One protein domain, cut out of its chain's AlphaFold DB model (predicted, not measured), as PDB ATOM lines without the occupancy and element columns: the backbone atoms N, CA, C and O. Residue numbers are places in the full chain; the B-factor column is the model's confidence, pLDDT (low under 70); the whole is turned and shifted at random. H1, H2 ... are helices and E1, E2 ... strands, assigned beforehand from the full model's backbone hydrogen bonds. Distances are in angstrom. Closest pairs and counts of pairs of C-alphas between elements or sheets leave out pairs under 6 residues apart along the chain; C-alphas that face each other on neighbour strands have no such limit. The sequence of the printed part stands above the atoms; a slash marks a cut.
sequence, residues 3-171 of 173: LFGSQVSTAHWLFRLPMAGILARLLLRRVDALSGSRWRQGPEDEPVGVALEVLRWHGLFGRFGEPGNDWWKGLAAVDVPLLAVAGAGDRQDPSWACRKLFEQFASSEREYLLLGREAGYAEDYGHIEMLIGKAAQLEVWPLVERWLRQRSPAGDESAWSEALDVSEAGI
ATOM      1  N   LEU A   3      77.047   4.774  30.763       95.12
ATOM      2  CA  LEU A   3      77.958   4.334  31.818       95.12
ATOM      3  C   LEU A   3      77.328   3.152  32.556       95.12
ATOM      4  O   LEU A   3      76.169   3.238  32.955       95.12
ATOM      5  N   PHE A   4      78.098   2.093  32.784       95.88
ATOM      6  CA  PHE A   4      77.672   0.906  33.529       95.88
ATOM      7  C   PHE A   4      78.655   0.657  34.657       95.88
ATOM      8  O   PHE A   4      79.861   0.683  34.405       95.88
ATOM      9  N   GLY A   5      78.155   0.490  35.885       93.12
ATOM     10  CA  GLY A   5      78.998   0.197  37.051       93.12
ATOM     11  C   GLY A   5      80.215   1.124  37.144       93.12
ATOM     12  O   GLY A   5      81.322   0.674  37.374       93.12
ATOM     13  N   SER A   6      80.059   2.414  36.833       92.56
ATOM     14  CA  SER A   6      81.195   3.331  36.690       92.56
ATOM     15  C   SER A   6      81.265   4.289  37.872       92.56
ATOM     16  O   SER A   6      80.312   5.022  38.142       92.56
ATOM     17  N   GLN A   7      82.411   4.347  38.550       90.31
ATOM     18  CA  GLN A   7      82.659   5.299  39.633       90.31
ATOM     19  C   GLN A   7      84.144   5.659  39.754       90.31
ATOM     20  O   GLN A   7      85.027   4.928  39.321       90.31
ATOM     21  N   VAL A   8      84.409   6.800  40.393       86.19
ATOM     22  CA  VAL A   8      85.768   7.265  40.751       86.19
ATOM     23  C   VAL A   8      85.869   7.692  42.224       86.19
ATOM     24  O   VAL A   8      86.836   8.318  42.658       86.19
ATOM     25  N   SER A   9      84.821   7.419  43.006       80.00
ATOM     26  CA  SER A   9      84.600   7.974  44.348       80.00
ATOM     27  C   SER A   9      84.814   6.979  45.486       80.00
ATOM     28  O   SER A   9      84.892   7.415  46.637       80.00
ATOM     29  N   THR A  10      84.916   5.678  45.207       70.94
ATOM     30  CA  THR A  10      85.165   4.661  46.244       70.94
ATOM     31  C   THR A  10      86.638   4.513  46.602       70.94
ATOM     32  O   THR A  10      86.957   3.685  47.457       70.94
ATOM     33  N   ALA A  11      87.525   5.320  45.998       64.25
ATOM     34  CA  ALA A  11      88.944   5.348  46.325       64.25
ATOM     35  C   ALA A  11      89.107   5.335  47.849       64.25
ATOM     36  O   ALA A  11      88.701   6.272  48.549       64.25
ATOM     37  N   HIS A  12      89.627   4.207  48.342       61.31
ATOM     38  CA  HIS A  12      89.694   3.897  49.761       61.31
ATOM     39  C   HIS A  12      90.315   5.087  50.499       61.31
ATOM     40  O   HIS A  12      91.254   5.703  49.991       61.31
ATOM     41  N   TRP A  13      89.822   5.410  51.700       59.88
ATOM     42  CA  TRP A  13      90.359   6.495  52.541       59.88
ATOM     43  C   TRP A  13      91.894   6.458  52.643       59.88
ATOM     44  O   TRP A  13      92.540   7.496  52.762       59.88
ATOM     45  N   LEU A  14      92.470   5.260  52.515       59.31
ATOM     46  CA  LEU A  14      93.896   4.991  52.465       59.31
ATOM     47  C   LEU A  14      94.636   5.782  51.369       59.31
ATOM     48  O   LEU A  14      95.723   6.283  51.629       59.31
ATOM     49  N   PHE A  15      94.053   5.993  50.183       61.47
ATOM     50  CA  PHE A  15      94.671   6.796  49.113       61.47
ATOM     51  C   PHE A  15      94.644   8.307  49.373       61.47
ATOM     52  O   PHE A  15      95.319   9.061  48.676       61.47
ATOM     53  N   ARG A  16      93.900   8.770  50.387       61.94
ATOM     54  CA  ARG A  16      93.949  10.172  50.833       61.94
ATOM     55  C   ARG A  16      95.140  10.451  51.749       61.94
ATOM     56  O   ARG A  16      95.422  11.614  52.028       61.94
ATOM     57  N   LEU A  17      95.833   9.410  52.222       75.19
ATOM     58  CA  LEU A  17      97.044   9.549  53.019       75.19
ATOM     59  C   LEU A  17      98.276   9.545  52.101       75.19
ATOM     60  O   LEU A  17      98.580   8.512  51.496       75.19
ATOM     61  N   PRO A  18      99.049  10.645  52.035       74.00
ATOM     62  CA  PRO A  18     100.161  10.765  51.090       74.00
ATOM     63  C   PRO A  18     101.223   9.676  51.296       74.00
ATOM     64  O   PRO A  18     101.769   9.144  50.331       74.00
ATOM     65  N   MET A  19     101.460   9.271  52.548       79.94
ATOM     66  CA  MET A  19     102.420   8.215  52.887       79.94
ATOM     67  C   MET A  19     101.983   6.834  52.389       79.94
ATOM     68  O   MET A  19     102.816   6.064  51.917       79.94
ATOM     69  N   ALA A  20     100.683   6.533  52.442       78.81
ATOM     70  CA  ALA A  20     100.156   5.264  51.954       78.81
ATOM     71  C   ALA A  20     100.233   5.183  50.424       78.81
ATOM     72  O   ALA A  20     100.625   4.147  49.891       78.81
ATOM     73  N   GLY A  21      99.956   6.285  49.716       77.75
ATOM     74  CA  GLY A  21     100.126   6.362  48.262       77.75
ATOM     75  C   GLY A  21     101.581   6.166  47.818       77.75
ATOM     76  O   GLY A  21     101.845   5.412  46.882       77.75
ATOM     77  N   ILE A  22     102.544   6.786  48.510       81.50
ATOM     78  CA  ILE A  22     103.979   6.602  48.223       81.50
ATOM     79  C   ILE A  22     104.405   5.154  48.488       81.50
ATOM     80  O   ILE A  22     105.059   4.547  47.639       81.50
ATOM     81  N   LEU A  23     104.006   4.585  49.629       84.69
ATOM     82  CA  LEU A  23     104.323   3.202  49.977       84.69
ATOM     83  C   LEU A  23     103.720   2.215  48.969       84.69
ATOM     84  O   LEU A  23     104.426   1.327  48.497       84.69
ATOM     85  N   ALA A  24     102.459   2.405  48.577       81.81
ATOM     86  CA  ALA A  24     101.806   1.590  47.558       81.81
ATOM     87  C   ALA A  24     102.558   1.654  46.221       81.81
ATOM     88  O   ALA A  24     102.840   0.612  45.638       81.81
ATOM     89  N   ARG A  25     102.978   2.846  45.768       83.12
ATOM     90  CA  ARG A  25     103.798   2.988  44.548       83.12
ATOM     91  C   ARG A  25     105.129   2.242  44.655       83.12
ATOM     92  O   ARG A  25     105.552   1.625  43.682       83.12
ATOM     93  N   LEU A  26     105.799   2.306  45.807       85.75
ATOM     94  CA  LEU A  26     107.071   1.610  46.022       85.75
ATOM     95  C   LEU A  26     106.904   0.088  46.031       85.75
ATOM     96  O   LEU A  26     107.731  -0.602  45.441       85.75
ATOM     97  N   LEU A  27     105.846  -0.422  46.667       85.44
ATOM     98  CA  LEU A  27     105.549  -1.854  46.718       85.44
ATOM     99  C   LEU A  27     105.113  -2.389  45.352       85.44
ATOM    100  O   LEU A  27     105.630  -3.411  44.915       85.44
ATOM    101  N   LEU A  28     104.226  -1.678  44.651       83.50
ATOM    102  CA  LEU A  28     103.736  -2.085  43.333       83.50
ATOM    103  C   LEU A  28     104.862  -2.139  42.298       83.50
ATOM    104  O   LEU A  28     104.933  -3.088  41.536       83.50
ATOM    105  N   ARG A  29     105.833  -1.218  42.332       82.25
ATOM    106  CA  ARG A  29     107.015  -1.268  41.444       82.25
ATOM    107  C   ARG A  29     107.888  -2.524  41.595       82.25
ATOM    108  O   ARG A  29     108.834  -2.678  40.831       82.25
ATOM    109  N   ARG A  30     107.647  -3.369  42.602       84.94
ATOM    110  CA  ARG A  30     108.372  -4.632  42.824       84.94
ATOM    111  C   ARG A  30     107.642  -5.854  42.267       84.94
ATOM    112  O   ARG A  30     108.135  -6.960  42.459       84.94
ATOM    113  N   VAL A  31     106.481  -5.667  41.648       82.94
ATOM    114  CA  VAL A  31     105.633  -6.745  41.134       82.94
ATOM    115  C   VAL A  31     105.332  -6.453  39.671       82.94
ATOM    116  O   VAL A  31     104.990  -5.322  39.348       82.94
ATOM    117  N   ASP A  32     105.444  -7.450  38.798       76.25
ATOM    118  CA  ASP A  32     105.250  -7.241  37.356       76.25
ATOM    119  C   ASP A  32     103.763  -7.202  36.966       76.25
ATOM    120  O   ASP A  32     103.356  -6.423  36.101       76.25
ATOM    121  N   ALA A  33     102.931  -7.988  37.656       79.88
ATOM    122  CA  ALA A  33     101.500  -8.084  37.398       79.88
ATOM    123  C   ALA A  33     100.682  -8.187  38.692       79.88
ATOM    124  O   ALA A  33     101.134  -8.709  39.719       79.88
ATOM    125  N   LEU A  34      99.458  -7.674  38.638       76.81
ATOM    126  CA  LEU A  34      98.448  -7.823  39.670       76.81
ATOM    127  C   LEU A  34      97.532  -8.972  39.300       76.81
ATOM    128  O   LEU A  34      96.919  -8.962  38.239       76.81
ATOM    129  N   SER A  35      97.418  -9.951  40.196       75.50
ATOM    130  CA  SER A  35      96.646 -11.133  39.846       75.50
ATOM    131  C   SER A  35      95.143 -10.860  39.815       75.50
ATOM    132  O   SER A  35      94.546 -10.584  40.863       75.50
ATOM    133  N   GLY A  36      94.524 -10.990  38.641       67.38
ATOM    134  CA  GLY A  36      93.098 -10.720  38.455       67.38
ATOM    135  C   GLY A  36      92.234 -11.628  39.323       67.38
ATOM    136  O   GLY A  36      91.320 -11.160  40.006       67.38
ATOM    137  N   SER A  37      92.592 -12.911  39.406       66.38
ATOM    138  CA  SER A  37      91.872 -13.909  40.208       66.38
ATOM    139  C   SER A  37      91.979 -13.652  41.717       66.38
ATOM    140  O   SER A  37      90.994 -13.791  42.450       66.38
ATOM    141  N   ARG A  38      93.149 -13.209  42.200       68.81
ATOM    142  CA  ARG A  38      93.381 -12.888  43.619       68.81
ATOM    143  C   ARG A  38      92.664 -11.611  44.049       68.81
ATOM    144  O   ARG A  38      92.194 -11.532  45.185       68.81
ATOM    145  N   TRP A  39      92.591 -10.626  43.159       63.00
ATOM    146  CA  TRP A  39      91.979  -9.322  43.424       63.00
ATOM    147  C   TRP A  39      90.550  -9.197  42.881       63.00
ATOM    148  O   TRP A  39      89.952  -8.132  43.006       63.00
ATOM    149  N   ARG A  40      89.979 -10.289  42.347       65.50
ATOM    150  CA  ARG A  40      88.641 -10.344  41.727       65.50
ATOM    151  C   ARG A  40      88.438  -9.291  40.626       65.50
ATOM    152  O   ARG A  40      87.328  -8.807  40.450       65.50
ATOM    153  N   GLN A  41      89.507  -8.932  39.912       67.00
ATOM    154  CA  GLN A  41      89.466  -7.972  38.800       67.00
ATOM    155  C   GLN A  41      89.222  -8.638  37.441       67.00
ATOM    156  O   GLN A  41      88.953  -7.945  36.470       67.00
ATOM    157  N   GLY A  42      89.265  -9.969  37.376       68.25
ATOM    158  CA  GLY A  42      89.026 -10.718  36.148       68.25
ATOM    159  C   GLY A  42      89.831 -12.015  36.102       68.25
ATOM    160  O   GLY A  42      90.535 -12.338  37.062       68.25
ATOM    161  N   PRO A  43      89.708 -12.789  35.014       70.81
ATOM    162  CA  PRO A  43      90.519 -13.984  34.795       70.81
ATOM    163  C   PRO A  43      91.976 -13.649  34.443       70.81
ATOM    164  O   PRO A  43      92.856 -14.451  34.743       70.81
ATOM    165  N   GLU A  44      92.220 -12.473  33.859       78.44
ATOM    166  CA  GLU A  44      93.538 -12.036  33.398       78.44
ATOM    167  C   GLU A  44      94.298 -11.246  34.465       78.44
ATOM    168  O   GLU A  44      93.714 -10.503  35.257       78.44
ATOM    169  N   ASP A  45      95.620 -11.402  34.473       83.94
ATOM    170  CA  ASP A  45      96.504 -10.635  35.343       83.94
ATOM    171  C   ASP A  45      96.799  -9.264  34.716       83.94
ATOM    172  O   ASP A  45      97.320  -9.156  33.605       83.94
ATOM    173  N   GLU A  46      96.485  -8.200  35.452       80.12
ATOM    174  CA  GLU A  46      96.631  -6.827  34.978       80.12
ATOM    175  C   GLU A  46      98.082  -6.355  35.133       80.12
ATOM    176  O   GLU A  46      98.689  -6.543  36.200       80.12
ATOM    177  N   PRO A  47      98.672  -5.692  34.123       84.81
ATOM    178  CA  PRO A  47     100.008  -5.145  34.261       84.81
ATOM    179  C   PRO A  47     100.013  -4.091  35.365       84.81
ATOM    180  O   PRO A  47      99.145  -3.215  35.444       84.81
ATOM    181  N   VAL A  48     101.051  -4.113  36.201       84.62
ATOM    182  CA  VAL A  48     101.149  -3.202  37.354       84.62
ATOM    183  C   VAL A  48     101.092  -1.716  36.969       84.62
ATOM    184  O   VAL A  48     100.730  -0.861  37.784       84.62
ATOM    185  N   GLY A  49     101.426  -1.404  35.712       83.62
ATOM    186  CA  GLY A  49     101.321  -0.072  35.127       83.62
ATOM    187  C   GLY A  49      99.928   0.544  35.278       83.62
ATOM    188  O   GLY A  49      99.841   1.719  35.625       83.62
ATOM    189  N   VAL A  50      98.860  -0.247  35.138       83.69
ATOM    190  CA  VAL A  50      97.470   0.222  35.279       83.69
ATOM    191  C   VAL A  50      97.208   0.711  36.705       83.69
ATOM    192  O   VAL A  50      96.698   1.810  36.916       83.69
ATOM    193  N   ALA A  51      97.649  -0.039  37.718       82.56
ATOM    194  CA  ALA A  51      97.500   0.386  39.110       82.56
ATOM    195  C   ALA A  51      98.354   1.616  39.451       82.56
ATOM    196  O   ALA A  51      97.919   2.491  40.207       82.56
ATOM    197  N   LEU A  52      99.562   1.717  38.889       84.88
ATOM    198  CA  LEU A  52     100.394   2.914  39.037       84.88
ATOM    199  C   LEU A  52      99.750   4.138  38.372       84.88
ATOM    200  O   LEU A  52      99.882   5.249  38.893       84.88
ATOM    201  N   GLU A  53      99.037   3.945  37.267       86.19
ATOM    202  CA  GLU A  53      98.293   4.990  36.572       86.19
ATOM    203  C   GLU A  53      97.070   5.453  37.372       86.19
ATOM    204  O   GLU A  53      96.915   6.657  37.582       86.19
ATOM    205  N   VAL A  54      96.297   4.538  37.960       83.81
ATOM    206  CA  VAL A  54      95.219   4.883  38.906       83.81
ATOM    207  C   VAL A  54      95.767   5.689  40.092       83.81
ATOM    208  O   VAL A  54      95.228   6.738  40.456       83.81
ATOM    209  N   LEU A  55      96.903   5.274  40.663       83.69
ATOM    210  CA  LEU A  55      97.586   6.031  41.719       83.69
ATOM    211  C   LEU A  55      98.080   7.404  41.253       83.69
ATOM    212  O   LEU A  55      98.216   8.317  42.073       83.69
ATOM    213  N   ARG A  56      98.421   7.560  39.973       85.44
ATOM    214  CA  ARG A  56      98.802   8.851  39.388       85.44
ATOM    215  C   ARG A  56      97.577   9.753  39.278       85.44
ATOM    216  O   ARG A  56      97.667  10.894  39.728       85.44
ATOM    217  N   TRP A  57      96.458   9.237  38.771       85.44
ATOM    218  CA  TRP A  57      95.199   9.973  38.622       85.44
ATOM    219  C   TRP A  57      94.616  10.452  39.944       85.44
ATOM    220  O   TRP A  57      93.991  11.496  39.969       85.44
ATOM    221  N   HIS A  58      94.820   9.735  41.049       83.12
ATOM    222  CA  HIS A  58      94.368  10.191  42.369       83.12
ATOM    223  C   HIS A  58      95.379  11.100  43.091       83.12
ATOM    224  O   HIS A  58      95.079  11.662  44.148       83.12
ATOM    225  N   GLY A  59      96.586  11.286  42.546       78.62
ATOM    226  CA  GLY A  59      97.634  12.085  43.180       78.62
ATOM    227  C   GLY A  59      97.974  11.629  44.611       78.62
ATOM    228  O   GLY A  59      97.743  10.490  45.001       78.62
ATOM    229  N   LEU A  60      98.559  12.529  45.410       70.44
ATOM    230  CA  LEU A  60      98.912  12.261  46.818       70.44
ATOM    231  C   LEU A  60      97.763  12.528  47.807       70.44
ATOM    232  O   LEU A  60      97.869  12.167  48.975       70.44
ATOM    233  N   PHE A  61      96.686  13.165  47.345       72.81
ATOM    234  CA  PHE A  61      95.564  13.608  48.181       72.81
ATOM    235  C   PHE A  61      94.214  13.027  47.729       72.81
ATOM    236  O   PHE A  61      93.160  13.514  48.131       72.81
ATOM    237  N   GLY A  62      94.222  12.003  46.875       74.81
ATOM    238  CA  GLY A  62      93.007  11.360  46.366       74.81
ATOM    239  C   GLY A  62      92.232  12.163  45.311       74.81
ATOM    240  O   GLY A  62      91.130  11.755  44.943       74.81
ATOM    241  N   ARG A  63      92.762  13.295  44.827       81.88
ATOM    242  CA  ARG A  63      92.108  14.138  43.816       81.88
ATOM    243  C   ARG A  63      92.189  13.472  42.449       81.88
ATOM    244  O   ARG A  63      93.294  13.298  41.958       81.88
ATOM    245  N   PHE A  64      91.036  13.190  41.848       86.75
ATOM    246  CA  PHE A  64      90.934  12.614  40.511       86.75
ATOM    247  C   PHE A  64      91.255  13.654  39.426       86.75
ATOM    248  O   PHE A  64      90.480  14.584  39.187       86.75
ATOM    249  N   GLY A  65      92.423  13.516  38.811       87.62
ATOM    250  CA  GLY A  65      92.931  14.391  37.768       87.62
ATOM    251  C   GLY A  65      94.451  14.352  37.653       87.62
ATOM    252  O   GLY A  65      95.141  13.517  38.234       87.62
ATOM    253  N   GLU A  66      94.991  15.327  36.945       88.38
ATOM    254  CA  GLU A  66      96.427  15.531  36.770       88.38
ATOM    255  C   GLU A  66      96.821  16.957  37.207       88.38
ATOM    256  O   GLU A  66      95.960  17.797  37.519       88.38
ATOM    257  N   PRO A  67      98.121  17.271  37.341       83.56
ATOM    258  CA  PRO A  67      98.553  18.634  37.625       83.56
ATOM    259  C   PRO A  67      97.990  19.614  36.586       83.56
ATOM    260  O   PRO A  67      98.155  19.421  35.391       83.56
ATOM    261  N   GLY A  68      97.303  20.661  37.048       85.56
ATOM    262  CA  GLY A  68      96.666  21.649  36.169       85.56
ATOM    263  C   GLY A  68      95.287  21.264  35.615       85.56
ATOM    264  O   GLY A  68      94.606  22.145  35.106       85.56
ATOM    265  N   ASN A  69      94.829  20.017  35.775       88.62
ATOM    266  CA  ASN A  69      93.559  19.561  35.207       88.62
ATOM    267  C   ASN A  69      92.786  18.669  36.198       88.62
ATOM    268  O   ASN A  69      93.158  17.532  36.486       88.62
ATOM    269  N   ASP A  70      91.730  19.228  36.788       90.62
ATOM    270  CA  ASP A  70      90.876  18.561  37.777       90.62
ATOM    271  C   ASP A  70      89.688  17.915  37.062       90.62
ATOM    272  O   ASP A  70      88.685  18.577  36.792       90.62
ATOM    273  N   TRP A  71      89.809  16.630  36.727       92.00
ATOM    274  CA  TRP A  71      88.783  15.929  35.956       92.00
ATOM    275  C   TRP A  71      87.471  15.821  36.721       92.00
ATOM    276  O   TRP A  71      86.418  15.989  36.116       92.00
ATOM    277  N   TRP A  72      87.511  15.636  38.047       91.50
ATOM    278  CA  TRP A  72      86.290  15.618  38.858       91.50
ATOM    279  C   TRP A  72      85.497  16.921  38.709       91.50
ATOM    280  O   TRP A  72      84.292  16.888  38.462       91.50
ATOM    281  N   LYS A  73      86.162  18.079  38.793       91.75
ATOM    282  CA  LYS A  73      85.509  19.372  38.524       91.75
ATOM    283  C   LYS A  73      85.116  19.530  37.057       91.75
ATOM    284  O   LYS A  73      84.049  20.067  36.786       91.75
ATOM    285  N   GLY A  74      85.948  19.052  36.134       93.06
ATOM    286  CA  GLY A  74      85.698  19.112  34.693       93.06
ATOM    287  C   GLY A  74      84.408  18.409  34.267       93.06
ATOM    288  O   GLY A  74      83.721  18.903  33.380       93.06
ATOM    289  N   LEU A  75      84.017  17.324  34.946       93.19
ATOM    290  CA  LEU A  75      82.743  16.633  34.698       93.19
ATOM    291  C   LEU A  75      81.517  17.556  34.843       93.19
ATOM    292  O   LEU A  75      80.546  17.390  34.109       93.19
ATOM    293  N   ALA A  76      81.589  18.581  35.698       94.06
ATOM    294  CA  ALA A  76      80.519  19.571  35.861       94.06
ATOM    295  C   ALA A  76      80.401  20.557  34.683       94.06
ATOM    296  O   ALA A  76      79.544  21.432  34.705       94.06
ATOM    297  N   ALA A  77      81.255  20.448  33.664       94.12
ATOM    298  CA  ALA A  77      81.126  21.170  32.400       94.12
ATOM    299  C   ALA A  77      80.729  20.246  31.234       94.12
ATOM    300  O   ALA A  77      80.566  20.715  30.109       94.12
ATOM    301  N   VAL A  78      80.592  18.937  31.472       94.31
ATOM    302  CA  VAL A  78      80.251  17.963  30.432       94.31
ATOM    303  C   VAL A  78      78.734  17.910  30.254       94.31
ATOM    304  O   VAL A  78      78.014  17.397  31.115       94.31
ATOM    305  N   ASP A  79      78.275  18.415  29.111       93.75
ATOM    306  CA  ASP A  79      76.872  18.436  28.687       93.75
ATOM    307  C   ASP A  79      76.680  17.548  27.451       93.75
ATOM    308  O   ASP A  79      76.682  17.996  26.308       93.75
ATOM    309  N   VAL A  80      76.605  16.239  27.689       92.31
ATOM    310  CA  VAL A  80      76.261  15.237  26.669       92.31
ATOM    311  C   VAL A  80      75.140  14.356  27.202       92.31
ATOM    312  O   VAL A  80      75.111  14.116  28.415       92.31
ATOM    313  N   PRO A  81      74.250  13.805  26.358       94.44
ATOM    314  CA  PRO A  81      73.229  12.882  26.831       94.44
ATOM    315  C   PRO A  81      73.852  11.708  27.592       94.44
ATOM    316  O   PRO A  81      74.778  11.055  27.088       94.44
ATOM    317  N   LEU A  82      73.363  11.452  28.804       95.44
ATOM    318  CA  LEU A  82      73.963  10.508  29.746       95.44
ATOM    319  C   LEU A  82      72.949   9.471  30.229       95.44
ATOM    320  O   LEU A  82      71.966   9.810  30.879       95.44
ATOM    321  N   LEU A  83      73.242   8.198  29.999       96.94
ATOM    322  CA  LEU A  83      72.609   7.091  30.707       96.94
ATOM    323  C   LEU A  83      73.608   6.537  31.720       96.94
ATOM    324  O   LEU A  83      74.699   6.132  31.330       96.94
ATOM    325  N   ALA A  84      73.262   6.511  33.001       97.12
ATOM    326  CA  ALA A  84      74.063   5.855  34.028       97.12
ATOM    327  C   ALA A  84      73.289   4.674  34.613       97.12
ATOM    328  O   ALA A  84      72.193   4.842  35.139       97.12
ATOM    329  N   VAL A  85      73.869   3.485  34.530       97.56
ATOM    330  CA  VAL A  85      73.270   2.232  34.981       97.56
ATOM    331  C   VAL A  85      74.118   1.659  36.109       97.56
ATOM    332  O   VAL A  85      75.336   1.517  35.981       97.56
ATOM    333  N   ALA A  86      73.479   1.337  37.228       97.44
ATOM    334  CA  ALA A  86      74.119   0.715  38.380       97.44
ATOM    335  C   ALA A  86      73.352  -0.534  38.815       97.44
ATOM    336  O   ALA A  86      72.123  -0.557  38.782       97.44
ATOM    337  N   GLY A  87      74.077  -1.551  39.273       96.88
ATOM    338  CA  GLY A  87      73.494  -2.751  39.865       96.88
ATOM    339  C   GLY A  87      73.240  -2.582  41.362       96.88
ATOM    340  O   GLY A  87      74.084  -2.047  42.085       96.88
ATOM    341  N   ALA A  88      72.093  -3.048  41.857       96.75
ATOM    342  CA  ALA A  88      71.820  -3.095  43.297       96.75
ATOM    343  C   ALA A  88      72.700  -4.133  44.022       96.75
ATOM    344  O   ALA A  88      73.010  -3.963  45.201       96.75
ATOM    345  N   GLY A  89      73.138  -5.176  43.309       95.00
ATOM    346  CA  GLY A  89      74.061  -6.204  43.789       95.00
ATOM    347  C   GLY A  89      75.537  -5.909  43.496       95.00
ATOM    348  O   GLY A  89      76.394  -6.727  43.838       95.00
ATOM    349  N   ASP A  90      75.862  -4.767  42.876       94.00
ATOM    350  CA  ASP A  90      77.237  -4.422  42.509       94.00
ATOM    351  C   ASP A  90      78.077  -4.081  43.754       94.00
ATOM    352  O   ASP A  90      77.833  -3.109  44.476       94.00
ATOM    353  N   ARG A  91      79.088  -4.915  44.017       89.75
ATOM    354  CA  ARG A  91      80.048  -4.734  45.116       89.75
ATOM    355  C   ARG A  91      81.359  -4.091  44.670       89.75
ATOM    356  O   ARG A  91      82.119  -3.666  45.539       89.75
ATOM    357  N   GLN A  92      81.644  -4.085  43.370       88.00
ATOM    358  CA  GLN A  92      82.833  -3.456  42.797       88.00
ATOM    359  C   GLN A  92      82.592  -1.953  42.699       88.00
ATOM    360  O   GLN A  92      83.354  -1.165  43.264       88.00
ATOM    361  N   ASP A  93      81.454  -1.586  42.118       91.12
ATOM    362  CA  ASP A  93      81.046  -0.213  41.867       91.12
ATOM    363  C   ASP A  93      79.657   0.030  42.474       91.12
ATOM    364  O   ASP A  93      78.631   0.020  41.790       91.12
ATOM    365  N   PRO A  94      79.596   0.226  43.807       93.12
ATOM    366  CA  PRO A  94      78.336   0.305  44.522       93.12
ATOM    367  C   PRO A  94      77.486   1.474  44.025       93.12
ATOM    368  O   PRO A  94      77.988   2.569  43.753       93.12
ATOM    369  N   SER A  95      76.171   1.261  43.992       94.75
ATOM    370  CA  SER A  95      75.195   2.187  43.405       94.75
ATOM    371  C   SER A  95      75.311   3.633  43.898       94.75
ATOM    372  O   SER A  95      75.198   4.563  43.103       94.75
ATOM    373  N   TRP A  96      75.613   3.861  45.180       94.81
ATOM    374  CA  TRP A  96      75.815   5.214  45.715       94.81
ATOM    375  C   TRP A  96      76.993   5.948  45.052       94.81
ATOM    376  O   TRP A  96      76.944   7.165  44.872       94.81
ATOM    377  N   ALA A  97      78.057   5.232  44.685       93.19
ATOM    378  CA  ALA A  97      79.248   5.808  44.072       93.19
ATOM    379  C   ALA A  97      79.010   6.102  42.589       93.19
ATOM    380  O   ALA A  97      79.389   7.177  42.117       93.19
ATOM    381  N   CYS A  98      78.322   5.196  41.892       95.50
ATOM    382  CA  CYS A  98      77.846   5.404  40.525       95.50
ATOM    383  C   CYS A  98      76.899   6.607  40.453       95.50
ATOM    384  O   CYS A  98      77.057   7.484  39.604       95.50
ATOM    385  N   ARG A  99      75.969   6.715  41.409       96.19
ATOM    386  CA  ARG A  99      75.066   7.863  41.523       96.19
ATOM    387  C   ARG A  99      75.814   9.167  41.768       96.19
ATOM    388  O   ARG A  99      75.530  10.163  41.114       96.19
ATOM    389  N   LYS A 100      76.820   9.156  42.643       95.19
ATOM    390  CA  LYS A 100      77.661  10.332  42.878       95.19
ATOM    391  C   LYS A 100      78.409  10.773  41.615       95.19
ATOM    392  O   LYS A 100      78.552  11.971  41.391       95.19
ATOM    393  N   LEU A 101      78.890   9.834  40.794       94.81
ATOM    394  CA  LEU A 101      79.490  10.158  39.498       94.81
ATOM    395  C   LEU A 101      78.448  10.767  38.546       94.81
ATOM    396  O   LEU A 101      78.709  11.812  37.963       94.81
ATOM    397  N   PHE A 102      77.268  10.155  38.426       96.38
ATOM    398  CA  PHE A 102      76.160  10.659  37.605       96.38
ATOM    399  C   PHE A 102      75.751  12.094  37.975       96.38
ATOM    400  O   PHE A 102      75.571  12.943  37.101       96.38
ATOM    401  N   GLU A 103      75.645  12.380  39.273       95.75
ATOM    402  CA  GLU A 103      75.253  13.696  39.784       95.75
ATOM    403  C   GLU A 103      76.289  14.785  39.473       95.75
ATOM    404  O   GLU A 103      75.917  15.954  39.373       95.75
ATOM    405  N   GLN A 104      77.555  14.408  39.255       95.69
ATOM    406  CA  GLN A 104      78.642  15.332  38.929       95.69
ATOM    407  C   GLN A 104      78.562  15.886  37.496       95.69
ATOM    408  O   GLN A 104      79.100  16.961  37.238       95.69
ATOM    409  N   PHE A 105      77.901  15.190  36.566       95.50
ATOM    410  CA  PHE A 105      77.718  15.679  35.195       95.50
ATOM    411  C   PHE A 105      76.721  16.841  35.142       95.50
ATOM    412  O   PHE A 105      75.693  16.809  35.819       95.50
ATOM    413  N   ALA A 106      76.976  17.834  34.284       92.81
ATOM    414  CA  ALA A 106      76.056  18.958  34.058       92.81
ATOM    415  C   ALA A 106      74.954  18.679  33.026       92.81
ATOM    416  O   ALA A 106      74.086  19.524  32.827       92.81
ATOM    417  N   SER A 107      74.980  17.495  32.406       92.12
ATOM    418  CA  SER A 107      74.026  17.080  31.380       92.12
ATOM    419  C   SER A 107      72.570  17.325  31.779       92.12
ATOM    420  O   SER A 107      72.105  16.852  32.823       92.12
ATOM    421  N   SER A 108      71.848  18.044  30.920       89.75
ATOM    422  CA  SER A 108      70.401  18.259  31.061       89.75
ATOM    423  C   SER A 108      69.586  17.030  30.639       89.75
ATOM    424  O   SER A 108      68.518  16.762  31.191       89.75
ATOM    425  N   GLU A 109      70.130  16.230  29.723       92.31
ATOM    426  CA  GLU A 109      69.537  14.998  29.212       92.31
ATOM    427  C   GLU A 109      70.185  13.774  29.854       92.31
ATOM    428  O   GLU A 109      70.983  13.059  29.239       92.31
ATOM    429  N   ARG A 110      69.837  13.522  31.117       94.50
ATOM    430  CA  ARG A 110      70.445  12.443  31.891       94.50
ATOM    431  C   ARG A 110      69.431  11.543  32.580       94.50
ATOM    432  O   ARG A 110      68.447  12.010  33.147       94.50
ATOM    433  N   GLU A 111      69.709  10.249  32.564       96.06
ATOM    434  CA  GLU A 111      68.884   9.214  33.177       96.06
ATOM    435  C   GLU A 111      69.755   8.295  34.035       96.06
ATOM    436  O   GLU A 111      70.872   7.943  33.650       96.06
ATOM    437  N   TYR A 112      69.245   7.928  35.210       96.94
ATOM    438  CA  TYR A 112      69.901   7.006  36.129       96.94
ATOM    439  C   TYR A 112      69.009   5.789  36.363       96.94
ATOM    440  O   TYR A 112      67.873   5.938  36.817       96.94
ATOM    441  N   LEU A 113      69.539   4.597  36.098       96.56
ATOM    442  CA  LEU A 113      68.858   3.323  36.293       96.56
ATOM    443  C   LEU A 113      69.546   2.526  37.398       96.56
ATOM    444  O   LEU A 113      70.755   2.294  37.357       96.56
ATOM    445  N   LEU A 114      68.754   2.084  38.374       97.56
ATOM    446  CA  LEU A 114      69.188   1.142  39.398       97.56
ATOM    447  C   LEU A 114      68.549  -0.217  39.123       97.56
ATOM    448  O   LEU A 114      67.341  -0.381  39.278       97.56
ATOM    449  N   LEU A 115      69.371  -1.178  38.726       96.94
ATOM    450  CA  LEU A 115      68.954  -2.530  38.390       96.94
ATOM    451  C   LEU A 115      68.891  -3.382  39.659       96.94
ATOM    452  O   LEU A 115      69.915  -3.864  40.154       96.94
ATOM    453  N   GLY A 116      67.689  -3.540  40.205       96.50
ATOM    454  CA  GLY A 116      67.451  -4.331  41.408       96.50
ATOM    455  C   GLY A 116      66.000  -4.751  41.579       96.50
ATOM    456  O   GLY A 116      65.092  -4.175  40.971       96.50
ATOM    457  N   ARG A 117      65.766  -5.736  42.448       96.06
ATOM    458  CA  ARG A 117      64.430  -6.301  42.703       96.06
ATOM    459  C   ARG A 117      63.435  -5.252  43.187       96.06
ATOM    460  O   ARG A 117      62.273  -5.285  42.797       96.06
ATOM    461  N   GLU A 118      63.894  -4.292  43.988       94.94
ATOM    462  CA  GLU A 118      63.064  -3.182  44.479       94.94
ATOM    463  C   GLU A 118      62.528  -2.291  43.348       94.94
ATOM    464  O   GLU A 118      61.445  -1.723  43.472       94.94
ATOM    465  N   ALA A 119      63.252  -2.203  42.230       92.81
ATOM    466  CA  ALA A 119      62.838  -1.476  41.034       92.81
ATOM    467  C   ALA A 119      62.060  -2.357  40.031       92.81
ATOM    468  O   ALA A 119      61.731  -1.895  38.941       92.81
ATOM    469  N   GLY A 120      61.734  -3.604  40.400       94.62
ATOM    470  CA  GLY A 120      60.920  -4.522  39.598       94.62
ATOM    471  C   GLY A 120      61.701  -5.418  38.633       94.62
ATOM    472  O   GLY A 120      61.080  -6.081  37.807       94.62
ATOM    473  N   TYR A 121      63.030  -5.454  38.733       95.88
ATOM    474  CA  TYR A 121      63.871  -6.321  37.909       95.88
ATOM    475  C   TYR A 121      63.940  -7.762  38.441       95.88
ATOM    476  O   TYR A 121      63.688  -8.017  39.625       95.88
ATOM    477  N   ALA A 122      64.327  -8.715  37.587       94.12
ATOM    478  CA  ALA A 122      64.401 -10.135  37.940       94.12
ATOM    479  C   ALA A 122      65.371 -10.442  39.094       94.12
ATOM    480  O   ALA A 122      65.158 -11.407  39.842       94.12
ATOM    481  N   GLU A 123      66.426  -9.640  39.256       94.62
ATOM    482  CA  GLU A 123      67.469  -9.827  40.262       94.62
ATOM    483  C   GLU A 123      68.165  -8.522  40.676       94.62
ATOM    484  O   GLU A 123      67.995  -7.473  40.057       94.62
ATOM    485  N   ASP A 124      68.946  -8.598  41.758       96.31
ATOM    486  CA  ASP A 124      69.866  -7.534  42.155       96.31
ATOM    487  C   ASP A 124      71.156  -7.703  41.360       96.31
ATOM    488  O   ASP A 124      72.039  -8.473  41.739       96.31
ATOM    489  N   TYR A 125      71.234  -7.012  40.224       95.94
ATOM    490  CA  TYR A 125      72.323  -7.191  39.271       95.94
ATOM    491  C   TYR A 125      73.681  -6.856  39.895       95.94
ATOM    492  O   TYR A 125      73.841  -5.818  40.545       95.94
ATOM    493  N   GLY A 126      74.654  -7.740  39.674       93.06
ATOM    494  CA  GLY A 126      76.063  -7.519  39.985       93.06
ATOM    495  C   GLY A 126      76.801  -6.752  38.883       93.06
ATOM    496  O   GLY A 126      76.208  -6.358  37.876       93.06
ATOM    497  N   HIS A 127      78.103  -6.534  39.094       92.81
ATOM    498  CA  HIS A 127      78.952  -5.718  38.219       92.81
ATOM    499  C   HIS A 127      78.973  -6.222  36.768       92.81
ATOM    500  O   HIS A 127      78.791  -5.467  35.818       92.81
ATOM    501  N   ILE A 128      79.176  -7.529  36.605       91.00
ATOM    502  CA  ILE A 128      79.305  -8.177  35.298       91.00
ATOM    503  C   ILE A 128      77.923  -8.588  34.785       91.00
ATOM    504  O   ILE A 128      77.612  -8.454  33.598       91.00
ATOM    505  N   GLU A 129      77.065  -9.062  35.687       91.44
ATOM    506  CA  GLU A 129      75.736  -9.578  35.380       91.44
ATOM    507  C   GLU A 129      74.842  -8.514  34.742       91.44
ATOM    508  O   GLU A 129      74.030  -8.856  33.885       91.44
ATOM    509  N   MET A 130      75.016  -7.229  35.084       93.25
ATOM    510  CA  MET A 130      74.264  -6.142  34.443       93.25
ATOM    511  C   MET A 130      74.547  -5.992  32.942       93.25
ATOM    512  O   MET A 130      73.726  -5.416  32.232       93.25
ATOM    513  N   LEU A 131      75.690  -6.493  32.461       92.00
ATOM    514  CA  LEU A 131      76.101  -6.410  31.058       92.00
ATOM    515  C   LEU A 131      75.887  -7.730  30.316       92.00
ATOM    516  O   LEU A 131      75.321  -7.736  29.225       92.00
ATOM    517  N   ILE A 132      76.339  -8.846  30.891       90.62
ATOM    518  CA  ILE A 132      76.375 -10.146  30.193       90.62
ATOM    519  C   ILE A 132      75.468 -11.211  30.818       90.62
ATOM    520  O   ILE A 132      75.467 -12.364  30.385       90.62
ATOM    521  N   GLY A 133      74.696 -10.858  31.848       88.75
ATOM    522  CA  GLY A 133      73.723 -11.762  32.449       88.75
ATOM    523  C   GLY A 133      72.599 -12.115  31.474       88.75
ATOM    524  O   GLY A 133      72.171 -11.299  30.658       88.75
ATOM    525  N   LYS A 134      72.051 -13.330  31.589       89.38
ATOM    526  CA  LYS A 134      70.908 -13.760  30.758       89.38
ATOM    527  C   LYS A 134      69.694 -12.845  30.934       89.38
ATOM    528  O   LYS A 134      69.015 -12.538  29.960       89.38
ATOM    529  N   ALA A 135      69.437 -12.399  32.164       91.56
ATOM    530  CA  ALA A 135      68.361 -11.459  32.450       91.56
ATOM    531  C   ALA A 135      68.644 -10.064  31.856       91.56
ATOM    532  O   ALA A 135      67.724  -9.428  31.345       91.56
ATOM    533  N   ALA A 136      69.914  -9.637  31.783       91.75
ATOM    534  CA  ALA A 136      70.287  -8.350  31.195       91.75
ATOM    535  C   ALA A 136      69.926  -8.255  29.704       91.75
ATOM    536  O   ALA A 136      69.513  -7.191  29.242       91.75
ATOM    537  N   GLN A 137      70.001  -9.361  28.956       92.00
ATOM    538  CA  GLN A 137      69.544  -9.413  27.561       92.00
ATOM    539  C   GLN A 137      68.059  -9.054  27.410       92.00
ATOM    540  O   GLN A 137      67.678  -8.432  26.422       92.00
ATOM    541  N   LEU A 138      67.228  -9.436  28.380       93.44
ATOM    542  CA  LEU A 138      65.780  -9.233  28.336       93.44
ATOM    543  C   LEU A 138      65.350  -7.919  28.996       93.44
ATOM    544  O   LEU A 138      64.376  -7.312  28.560       93.44
ATOM    545  N   GLU A 139      66.057  -7.483  30.038       94.25
ATOM    546  CA  GLU A 139      65.624  -6.362  30.879       94.25
ATOM    547  C   GLU A 139      66.476  -5.099  30.721       94.25
ATOM    548  O   GLU A 139      65.953  -4.001  30.887       94.25
ATOM    549  N   VAL A 140      67.769  -5.221  30.405       94.69
ATOM    550  CA  VAL A 140      68.712  -4.086  30.389       94.69
ATOM    551  C   VAL A 140      68.944  -3.590  28.967       94.69
ATOM    552  O   VAL A 140      68.694  -2.423  28.671       94.69
ATOM    553  N   TRP A 141      69.371  -4.467  28.058       94.69
ATOM    554  CA  TRP A 141      69.730  -4.076  26.692       94.69
ATOM    555  C   TRP A 141      68.586  -3.425  25.897       94.69
ATOM    556  O   TRP A 141      68.852  -2.411  25.248       94.69
ATOM    557  N   PRO A 142      67.315  -3.868  25.998       94.69
ATOM    558  CA  PRO A 142      66.204  -3.178  25.337       94.69
ATOM    559  C   PRO A 142      65.992  -1.740  25.837       94.69
ATOM    560  O   PRO A 142      65.581  -0.865  25.072       94.69
ATOM    561  N   LEU A 143      66.288  -1.459  27.115       93.31
ATOM    562  CA  LEU A 143      66.218  -0.100  27.665       93.31
ATOM    563  C   LEU A 143      67.309   0.785  27.066       93.31
ATOM    564  O   LEU A 143      67.034   1.921  26.679       93.31
ATOM    565  N   VAL A 144      68.525   0.248  26.964       93.00
ATOM    566  CA  VAL A 144      69.692   0.937  26.400       93.00
ATOM    567  C   VAL A 144      69.478   1.217  24.917       93.00
ATOM    568  O   VAL A 144      69.678   2.345  24.473       93.00
ATOM    569  N   GLU A 145      69.004   0.227  24.160       93.62
ATOM    570  CA  GLU A 145      68.664   0.383  22.747       93.62
ATOM    571  C   GLU A 145      67.618   1.482  22.557       93.62
ATOM    572  O   GLU A 145      67.813   2.401  21.760       93.62
ATOM    573  N   ARG A 146      66.523   1.439  23.325       93.12
ATOM    574  CA  ARG A 146      65.481   2.468  23.268       93.12
ATOM    575  C   ARG A 146      66.039   3.850  23.598       93.12
ATOM    576  O   ARG A 146      65.711   4.815  22.909       93.12
ATOM    577  N   TRP A 147      66.873   3.949  24.630       92.81
ATOM    578  CA  TRP A 147      67.498   5.206  25.035       92.81
ATOM    579  C   TRP A 147      68.387   5.787  23.928       92.81
ATOM    580  O   TRP A 147      68.309   6.989  23.657       92.81
ATOM    581  N   LEU A 148      69.173   4.934  23.258       91.19
ATOM    582  CA  LEU A 148      70.012   5.303  22.117       91.19
ATOM    583  C   LEU A 148      69.161   5.742  20.922       91.19
ATOM    584  O   LEU A 148      69.377   6.827  20.394       91.19
ATOM    585  N   ARG A 149      68.148   4.958  20.534       90.50
ATOM    586  CA  ARG A 149      67.272   5.266  19.387       90.50
ATOM    587  C   ARG A 149      66.537   6.595  19.529       90.50
ATOM    588  O   ARG A 149      66.350   7.283  18.537       90.50
ATOM    589  N   GLN A 150      66.140   6.971  20.743       88.69
ATOM    590  CA  GLN A 150      65.503   8.267  21.007       88.69
ATOM    591  C   GLN A 150      66.439   9.465  20.787       88.69
ATOM    592  O   GLN A 150      65.963  10.589  20.668       88.69
ATOM    593  N   ARG A 151      67.755   9.233  20.787       82.88
ATOM    594  CA  ARG A 151      68.801  10.268  20.757       82.88
ATOM    595  C   ARG A 151      69.670  10.211  19.511       82.88
ATOM    596  O   ARG A 151      70.402  11.158  19.241       82.88
ATOM    597  N   SER A 152      69.574   9.133  18.742       76.50
ATOM    598  CA  SER A 152      70.053   9.110  17.371       76.50
ATOM    599  C   SER A 152      69.159  10.030  16.536       76.50
ATOM    600  O   SER A 152      67.938   9.848  16.544       76.50
ATOM    601  N   PRO A 153      69.716  11.015  15.810       63.16
ATOM    602  CA  PRO A 153      68.935  11.749  14.829       63.16
ATOM    603  C   PRO A 153      68.332  10.740  13.845       63.16
ATOM    604  O   PRO A 153      69.021   9.835  13.373       63.16
ATOM    605  N   ALA A 154      67.026  10.842  13.597       58.94
ATOM    606  CA  ALA A 154      66.342   9.956  12.669       58.94
ATOM    607  C   ALA A 154      67.004  10.066  11.285       58.94
ATOM    608  O   ALA A 154      66.925  11.113  10.648       58.94
ATOM    609  N   GLY A 155      67.642   8.982  10.841       55.03
ATOM    610  CA  GLY A 155      68.169   8.853   9.486       55.03
ATOM    611  C   GLY A 155      69.684   8.743   9.404       55.03
ATOM    612  O   GLY A 155      70.328   9.637   8.873       55.03
ATOM    613  N   ASP A 156      70.225   7.603   9.833       55.09
ATOM    614  CA  ASP A 156      71.260   6.949   9.032       55.09
ATOM    615  C   ASP A 156      71.212   5.426   9.236       55.09
ATOM    616  O   ASP A 156      72.065   4.811   9.870       55.09
ATOM    617  N   GLU A 157      70.137   4.801   8.748       55.97
ATOM    618  CA  GLU A 157      70.055   3.334   8.656       55.97
ATOM    619  C   GLU A 157      71.143   2.770   7.719       55.97
ATOM    620  O   GLU A 157      71.498   1.601   7.836       55.97
ATOM    621  N   SER A 158      71.732   3.602   6.842       54.78
ATOM    622  CA  SER A 158      72.779   3.177   5.906       54.78
ATOM    623  C   SER A 158      74.102   2.844   6.604       54.78
ATOM    624  O   SER A 158      74.737   1.849   6.261       54.78
ATOM    625  N   ALA A 159      74.449   3.578   7.667       55.56
ATOM    626  CA  ALA A 159      75.661   3.337   8.448       55.56
ATOM    627  C   ALA A 159      75.627   2.004   9.224       55.56
ATOM    628  O   ALA A 159      76.662   1.363   9.413       55.56
ATOM    629  N   TRP A 160      74.443   1.565   9.666       52.59
ATOM    630  CA  TRP A 160      74.283   0.293  10.381       52.59
ATOM    631  C   TRP A 160      74.258  -0.908   9.433       52.59
ATOM    632  O   TRP A 160      74.818  -1.948   9.776       52.59
ATOM    633  N   SER A 161      73.672  -0.767   8.240       55.59
ATOM    634  CA  SER A 161      73.718  -1.808   7.204       55.59
ATOM    635  C   SER A 161      75.142  -2.055   6.700       55.59
ATOM    636  O   SER A 161      75.557  -3.205   6.607       55.59
ATOM    637  N   GLU A 162      75.929  -1.001   6.474       55.94
ATOM    638  CA  GLU A 162      77.317  -1.129   6.003       55.94
ATOM    639  C   GLU A 162      78.236  -1.775   7.061       55.94
ATOM    640  O   GLU A 162      79.078  -2.611   6.736       55.94
ATOM    641  N   ALA A 163      78.039  -1.468   8.350       56.00
ATOM    642  CA  ALA A 163      78.806  -2.082   9.438       56.00
ATOM    643  C   ALA A 163      78.477  -3.576   9.653       56.00
ATOM    644  O   ALA A 163      79.362  -4.354  10.022       56.00
ATOM    645  N   LEU A 164      77.224  -3.984   9.421       58.62
ATOM    646  CA  LEU A 164      76.798  -5.384   9.524       58.62
ATOM    647  C   LEU A 164      77.236  -6.210   8.303       58.62
ATOM    648  O   LEU A 164      77.708  -7.332   8.484       58.62
ATOM    649  N   ASP A 165      77.204  -5.638   7.096       55.34
ATOM    650  CA  ASP A 165      77.701  -6.299   5.878       55.34
ATOM    651  C   ASP A 165      79.215  -6.579   5.947       55.34
ATOM    652  O   ASP A 165      79.682  -7.649   5.548       55.34
ATOM    653  N   VAL A 166      80.006  -5.660   6.517       58.31
ATOM    654  CA  VAL A 166      81.456  -5.866   6.724       58.31
ATOM    655  C   VAL A 166      81.733  -6.965   7.762       58.31
ATOM    656  O   VAL A 166      82.706  -7.711   7.630       58.31
ATOM    657  N   SER A 167      80.869  -7.108   8.772       54.34
ATOM    658  CA  SER A 167      80.955  -8.173   9.780       54.34
ATOM    659  C   SER A 167      80.675  -9.557   9.185       54.34
ATOM    660  O   SER A 167      81.388 -10.510   9.498       54.34
ATOM    661  N   GLU A 168      79.668  -9.696   8.321       55.19
ATOM    662  CA  GLU A 168      79.351 -10.981   7.676       55.19
ATOM    663  C   GLU A 168      80.395 -11.373   6.616       55.19
ATOM    664  O   GLU A 168      80.766 -12.548   6.504       55.19
ATOM    665  N   ALA A 169      80.965 -10.393   5.905       55.38
ATOM    666  CA  ALA A 169      82.052 -10.619   4.951       55.38
ATOM    667  C   ALA A 169      83.361 -11.100   5.615       55.38
ATOM    668  O   ALA A 169      84.153 -11.793   4.979       55.38
ATOM    669  N   GLY A 170      83.589 -10.783   6.895       47.78
ATOM    670  CA  GLY A 170      84.776 -11.207   7.650       47.78
ATOM    671  C   GLY A 170      84.717 -12.622   8.240       47.78
ATOM    672  O   GLY A 170      85.737 -13.118   8.711       47.78
ATOM    673  N   ILE A 171      83.553 -13.283   8.229       53.31
ATOM    674  CA  ILE A 171      83.353 -14.620   8.832       53.31
ATOM    675  C   ILE A 171      83.459 -15.747   7.782       53.31
ATOM    676  O   ILE A 171      83.528 -16.925   8.125       53.31
TER     677      ILE A 171
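Overview. This is residues 3 to 171 of the 173 residues of the protein "Putative esterase" of Pseudomonas aeruginosa (UniProt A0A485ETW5). The model has two loose lobes and a free helix at one end: in one lobe a small sheet of parallel strands, E1 and E2, has H6 packed on one face and H9 over the other, with H5 beyond one end of H6 and H7, then H8, toward the strands' last residues. The other lobe is H2 and H4 side by side, with H1 at a corner and H3 off the opposite end; residues 5 to 12 and 58 to 70 run between the lobes, while H10 sticks out past H9. The printed part has 169 residues, with named elements in the order H1 H2 H3 H4 H5 E1 H6 E2 H7 H8 H9 H10, ten helices and two strands, and is mostly helix. It is loose, with a radius of gyration of the C-alphas of 19.3 A and spans of 54 by 40 by 36 A.

Along the chain. E1, residues 82 to 87, runs 16.7 A from C-alpha 82 at (73.963, 10.508, 29.746); E2, residues 110 to 115, runs 16.4 A. H6 is residues 95 to 104, 14.3 A, and H5 residues 71 to 77, 9.9 A. H7 is residues 129 to 132, H8 134 to 139, and H9 141 to 149, 12.1 A. H1 is residues 13 to 16, from (90.359, 6.495, 52.541); H2 is 18 to 28, 15.4 A; H3 is 36 to 39; H4 is 48 to 57, 14.5 A. H10, residues 157 to 169, runs 18.8 A to (82.052, -10.619, 4.951).

Arrangement. E1 and E2 are parallel neighbours at 14 degrees, with N 84 and O 111 2.9 A apart and N 113 and O 84 2.8 A apart, within hydrogen-bond range. E1, H6 and E2 form a strand-helix-strand unit, two parallel strands joined through a helix, with a right-handed crossover. The closest C-alphas of E1 and H6, Ala 86 and Ser 95, are 5.3 A apart. Residues 3 to 4 pair with 84 to 85 of E1, parallel. H5 and H6 touch at a steep tilt of 57 degrees, the same way, closest at the C-alphas of Ala 76 and Gln 104, 5.6 A. The closest C-alphas of E1 and H7, Gly 87 and Met 130, are 6.4 A apart; those of E1 and H9, Leu 83 and Trp 147, are 7.9 A apart. H7 and H8 are close but not clearly touching, with the C-alphas of Met 130 and Ala 136 closest at 5.6 A, and H8 and H9 meet only through their link. H2 and H4 touch at a shallow tilt of 17 degrees, opposite ways, closest at the C-alphas of Arg 25 and Leu 52, 6.5 A. H1 and H2 touch only at the corner, and only just, with 3 pairs of C-alphas within 8 A, the closest being Phe 15 and Gly 21 at 5.5 A. H3 touches no helix; near it in the chain, residues 33 to 34 pair with 46 to 47, antiparallel. Every O i to N i+4 pair is within hydrogen-bond range in H2, H4, H6, H9 and H10, against 1 of 3 in H5, which has 3 of 4 O i to N i+3 pairs in range, and 1 of 2 in H8; H1, H3 and H7 are too short for such a pair.

Size, cuts and confidence. The C-alphas farthest apart, Met 19 and Ser 158, are 55.8 A apart. Residues 152 to 171, of which 157 to 169 belong to H10, stand free. The printed part has no cut, and the links H4 to H5 and E2 to H7 are long. The mean pLDDT of the printed part is 83.5, and residues 11 to 16, 36 to 42 and 153 to 171 are under 70.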